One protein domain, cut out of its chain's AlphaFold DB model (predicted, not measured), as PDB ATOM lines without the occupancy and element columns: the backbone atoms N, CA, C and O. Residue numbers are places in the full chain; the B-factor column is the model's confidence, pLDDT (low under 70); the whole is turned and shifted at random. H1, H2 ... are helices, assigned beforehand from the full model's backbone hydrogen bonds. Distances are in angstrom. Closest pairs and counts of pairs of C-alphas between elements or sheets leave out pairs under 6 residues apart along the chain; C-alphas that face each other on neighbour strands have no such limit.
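What this domain is: This is residues 85 to 124 of the 124 residues of an uncharacterized protein of Acinetobacter haemolyticus (UniProt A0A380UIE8). The printed part begins with a stretch without a named element, residues 85 to 96, which runs back past H1 to H1's far end; from there H1 and H2 follow one after the other along a thin rod. Residues 114 to 124, of which 114 to 123 belong to H2, stick out at one end. The 40 printed residues include two named helices, H1 then H2, and no named strand: all helix. The whole is extended, with a radius of gyration of the C-alphas of 14.0 A and spans of 43 by 15 by 10 A.

Where its parts are: C-alpha 85 is at (18.446, 38.978, 136.566). H1, residues 97 to 106, begins at C-alpha 97 (17.213, 19.330, 148.715) and measures 14.6 A. H2, residues 110 to 123, measures 20.2 A and ends at C-alpha 123 (34.702, 53.255, 138.668).

How they stand to each other: A tight link of 3 residues joins H1 to H2, yet the helices are apart, with no C-alpha of the one within 8 A of the other. In both, every O i to N i+4 pair is within hydrogen-bond range.

The domain as a whole: The two C-alphas farthest apart, those of Asn 95 and Arg 124, are 43.9 A apart. The printed part has no cut. Residues 89 to 92 and residue 124, the chain's last, have pLDDT under 70.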
ATOM      1  N   LEU A  85      18.733  40.125 135.700       88.12
ATOM      2  CA  LEU A  85      18.446  38.978 136.566       88.12
ATOM      3  C   LEU A  85      18.072  37.716 135.782       88.12
ATOM      4  O   LEU A  85      17.663  36.716 136.370       88.12
ATOM      5  N   GLN A  86      18.186  37.749 134.453       87.12
ATOM      6  CA  GLN A  86      17.947  36.571 133.637       87.12
ATOM      7  C   GLN A  86      18.980  35.486 133.967       87.12
ATOM      8  O   GLN A  86      20.185  35.662 133.765       87.12
ATOM      9  N   THR A  87      18.493  34.347 134.456       82.62
ATOM     10  CA  THR A  87      19.311  33.175 134.765       82.62
ATOM     11  C   THR A  87      19.466  32.273 133.542       82.62
ATOM     12  O   THR A  87      18.582  32.190 132.688       82.62
ATOM     13  N   THR A  88      20.592  31.568 133.453       77.38
ATOM     14  CA  THR A  88      20.851  30.552 132.411       77.38
ATOM     15  C   THR A  88      20.143  29.225 132.669       77.38
ATOM     16  O   THR A  88      19.978  28.430 131.743       77.38
ATOM     17  N   SER A  89      19.725  28.961 133.909       69.12
ATOM     18  CA  SER A  89      19.116  27.689 134.278       69.12
ATOM     19  C   SER A  89      17.653  27.608 133.829       69.12
ATOM     20  O   SER A  89      16.841  28.501 134.083       69.12
ATOM     21  N   LYS A  90      17.295  26.503 133.161       64.88
ATOM     22  CA  LYS A  90      15.891  26.120 132.968       64.88
ATOM     23  C   LYS A  90      15.328  25.664 134.315       64.88
ATOM     24  O   LYS A  90      16.048  25.085 135.124       64.88
ATOM     25  N   ARG A  91      14.046  25.941 134.568       64.25
ATOM     26  CA  ARG A  91      13.340  25.406 135.740       64.25
ATOM     27  C   ARG A  91      13.196  23.894 135.574       64.25
ATOM     28  O   ARG A  91      12.236  23.437 134.963       64.25
ATOM     29  N   ASP A  92      14.153  23.144 136.096       66.69
ATOM     30  CA  ASP A  92      13.979  21.712 136.316       66.69
ATOM     31  C   ASP A  92      12.973  21.508 137.459       66.69
ATOM     32  O   ASP A  92      12.851  22.355 138.350       66.69
ATOM     33  N   GLN A  93      12.216  20.407 137.441       75.19
ATOM     34  CA  GLN A  93      11.389  20.031 138.591       75.19
ATOM     35  C   GLN A  93      12.312  19.667 139.761       75.19
ATOM     36  O   GLN A  93      12.858  18.567 139.828       75.19
ATOM     37  N   ILE A  94      12.513  20.617 140.671       84.44
ATOM     38  CA  ILE A  94      13.294  20.426 141.893       84.44
ATOM     39  C   ILE A  94      12.368  19.824 142.950       84.44
ATOM     40  O   ILE A  94      11.541  20.527 143.525       84.44
ATOM     41  N   ASN A  95      12.520  18.523 143.199       87.81
ATOM     42  CA  ASN A  95      11.677  17.773 144.135       87.81
ATOM     43  C   ASN A  95      12.398  17.406 145.449       87.81
ATOM     44  O   ASN A  95      11.760  16.906 146.371       87.81
ATOM     45  N   ASP A  96      13.712  17.658 145.558       90.75
ATOM     46  CA  ASP A  96      14.508  17.375 146.759       90.75
ATOM     47  C   ASP A  96      15.626  18.413 147.021       90.75
ATOM     48  O   ASP A  96      15.985  19.234 146.169       90.75
ATOM     49  N   ILE A  97      16.168  18.397 148.249       91.00
ATOM     50  CA  ILE A  97      17.213  19.330 148.715       91.00
ATOM     51  C   ILE A  97      18.543  19.155 147.950       91.00
ATOM     52  O   ILE A  97      19.148  20.169 147.581       91.00
ATOM     53  N   PRO A  98      19.053  17.930 147.696       90.06
ATOM     54  CA  PRO A  98      20.256  17.739 146.885       90.06
ATOM     55  C   PRO A  98      20.163  18.344 145.478       90.06
ATOM     56  O   PRO A  98      21.120  18.998 145.050       90.06
ATOM     57  N   ALA A  99      19.026  18.178 144.796       87.00
ATOM     58  CA  ALA A  99      18.755  18.747 143.482       87.00
ATOM     59  C   ALA A  99      18.709  20.277 143.538       87.00
ATOM     60  O   ALA A  99      19.354  20.931 142.718       87.00
ATOM     61  N   LEU A 100      18.053  20.860 144.554       87.81
ATOM     62  CA  LEU A 100      18.051  22.313 144.770       87.81
ATOM     63  C   LEU A 100      19.473  22.857 144.936       87.81
ATOM     64  O   LEU A 100      19.862  23.820 144.281       87.81
ATOM     65  N   ARG A 101      20.275  22.221 145.797       89.56
ATOM     66  CA  ARG A 101      21.671  22.611 146.025       89.56
ATOM     67  C   ARG A 101      22.495  22.520 144.740       89.56
ATOM     68  O   ARG A 101      23.320  23.395 144.493       89.56
ATOM     69  N   GLY A 102      22.301  21.465 143.948       87.81
ATOM     70  CA  GLY A 102      22.952  21.305 142.647       87.81
ATOM     71  C   GLY A 102      22.584  22.436 141.688       87.81
ATOM     72  O   GLY A 102      23.473  23.081 141.139       87.81
ATOM     73  N   HIS A 103      21.290  22.735 141.575       85.88
ATOM     74  CA  HIS A 103      20.762  23.801 140.727       85.88
ATOM     75  C   HIS A 103      21.295  25.187 141.119       85.88
ATOM     76  O   HIS A 103      21.770  25.936 140.271       85.88
ATOM     77  N   LEU A 104      21.286  25.526 142.411       86.31
ATOM     78  CA  LEU A 104      21.792  26.818 142.888       86.31
ATOM     79  C   LEU A 104      23.296  26.997 142.628       86.31
ATOM     80  O   LEU A 104      23.741  28.121 142.420       86.31
ATOM     81  N   ARG A 105      24.083  25.911 142.604       86.69
ATOM     82  CA  ARG A 105      25.523  25.971 142.284       86.69
ATOM     83  C   ARG A 105      25.801  26.237 140.808       86.69
ATOM     84  O   ARG A 105      26.867  26.760 140.499       86.69
ATOM     85  N   THR A 106      24.898  25.850 139.910       86.00
ATOM     86  CA  THR A 106      25.053  26.054 138.461       86.00
ATOM     87  C   THR A 106      24.310  27.285 137.954       86.00
ATOM     88  O   THR A 106      24.522  27.697 136.814       86.00
ATOM     89  N   MET A 107      23.463  27.894 138.786       84.88
ATOM     90  CA  MET A 107      22.732  29.108 138.450       84.88
ATOM     91  C   MET A 107      23.702  30.270 138.219       84.88
ATOM     92  O   MET A 107      24.377  30.737 139.137       84.88
ATOM     93  N   THR A 108      23.740  30.772 136.987       89.12
ATOM     94  CA  THR A 108      24.496  31.975 136.631       89.12
ATOM     95  C   THR A 108      23.573  33.057 136.089       89.12
ATOM     96  O   THR A 108      22.530  32.772 135.496       89.12
ATOM     97  N   MET A 109      23.971  34.312 136.301       91.88
ATOM     98  CA  MET A 109      23.313  35.505 135.762       91.88
ATOM     99  C   MET A 109      24.308  36.219 134.837       91.88
ATOM    100  O   MET A 109      24.945  37.185 135.258       91.88
ATOM    101  N   PRO A 110      24.512  35.734 133.600       91.00
ATOM    102  CA  PRO A 110      25.588  36.206 132.729       91.00
ATOM    103  C   PRO A 110      25.475  37.702 132.421       91.00
ATOM    104  O   PRO A 110      26.485  38.398 132.348       91.00
ATOM    105  N   GLN A 111      24.248  38.216 132.294       91.25
ATOM    106  CA  GLN A 111      24.002  39.639 132.061       91.25
ATOM    107  C   GLN A 111      24.412  40.484 133.271       91.25
ATOM    108  O   GLN A 111      25.117  41.477 133.110       91.25
ATOM    109  N   TYR A 112      24.038  40.061 134.481       93.25
ATOM    110  CA  TYR A 112      24.464  40.717 135.716       93.25
ATOM    111  C   TYR A 112      25.984  40.651 135.923       93.25
ATOM    112  O   TYR A 112      26.592  41.644 136.306       93.25
ATOM    113  N   GLN A 113      26.613  39.510 135.633       93.69
ATOM    114  CA  GLN A 113      28.066  39.342 135.755       93.69
ATOM    115  C   GLN A 113      28.817  40.302 134.824       93.69
ATOM    116  O   GLN A 113      29.672  41.060 135.276       93.69
ATOM    117  N   ARG A 114      28.422  40.357 133.545       93.81
ATOM    118  CA  ARG A 114      28.984  41.308 132.577       93.81
ATOM    119  C   ARG A 114      28.743  42.760 132.992       93.81
ATOM    120  O   ARG A 114      29.625  43.605 132.856       93.81
ATOM    121  N   PHE A 115      27.546  43.052 133.501       94.50
ATOM    122  CA  PHE A 115      27.202  44.373 134.017       94.50
ATOM    123  C   PHE A 115      28.129  44.777 135.164       94.50
ATOM    124  O   PHE A 115      28.691  45.869 135.138       94.50
ATOM    125  N   GLN A 116      28.354  43.881 136.125       93.69
ATOM    126  CA  GLN A 116      29.254  44.113 137.249       93.69
ATOM    127  C   GLN A 116      30.688  44.402 136.785       93.69
ATOM    128  O   GLN A 116      31.301  45.352 137.271       93.69
ATOM    129  N   GLU A 117      31.219  43.630 135.837       94.38
ATOM    130  CA  GLU A 117      32.563  43.844 135.283       94.38
ATOM    131  C   GLU A 117      32.708  45.225 134.632       94.38
ATOM    132  O   GLU A 117      33.650  45.964 134.933       94.38
ATOM    133  N   LEU A 118      31.750  45.607 133.783       93.75
ATOM    134  CA  LEU A 118      31.784  46.888 133.074       93.75
ATOM    135  C   LEU A 118      31.548  48.078 134.015       93.75
ATOM    136  O   LEU A 118      32.222  49.100 133.888       93.75
ATOM    137  N   MET A 119      30.672  47.939 135.013       92.12
ATOM    138  CA  MET A 119      30.476  48.952 136.057       92.12
ATOM    139  C   MET A 119      31.733  49.154 136.905       92.12
ATOM    140  O   MET A 119      32.113  50.286 137.195       92.12
ATOM    141  N   LEU A 120      32.428  48.074 137.271       91.75
ATOM    142  CA  LEU A 120      33.702  48.170 137.984       91.75
ATOM    143  C   LEU A 120      34.783  48.847 137.135       91.75
ATOM    144  O   LEU A 120      35.575  49.618 137.676       91.75
ATOM    145  N   ASN A 121      34.811  48.599 135.822       90.94
ATOM    146  CA  ASN A 121      35.732  49.274 134.907       90.94
ATOM    147  C   ASN A 121      35.471  50.789 134.833       90.94
ATOM    148  O   ASN A 121      36.416  51.572 134.742       90.94
ATOM    149  N   LEU A 122      34.208  51.213 134.917       88.25
ATOM    150  CA  LEU A 122      33.846  52.632 134.950       88.25
ATOM    151  C   LEU A 122      34.335  53.336 136.220       88.25
ATOM    152  O   LEU A 122      34.693  54.502 136.143       88.25
ATOM    153  N   ILE A 123      34.358  52.651 137.367       82.62
ATOM    154  CA  ILE A 123      34.702  53.255 138.668       82.62
ATOM    155  C   ILE A 123      36.218  53.263 138.938       82.62
ATOM    156  O   ILE A 123      36.704  54.155 139.637       82.62
ATOM    157  N   ARG A 124      36.947  52.264 138.428       69.00
ATOM    158  CA  ARG A 124      38.410  52.128 138.579       69.00
ATOM    159  C   ARG A 124      39.172  53.130 137.723       69.00
ATOM    160  O   ARG A 124      40.232  53.594 138.181       69.00
TER     161      ARG A 124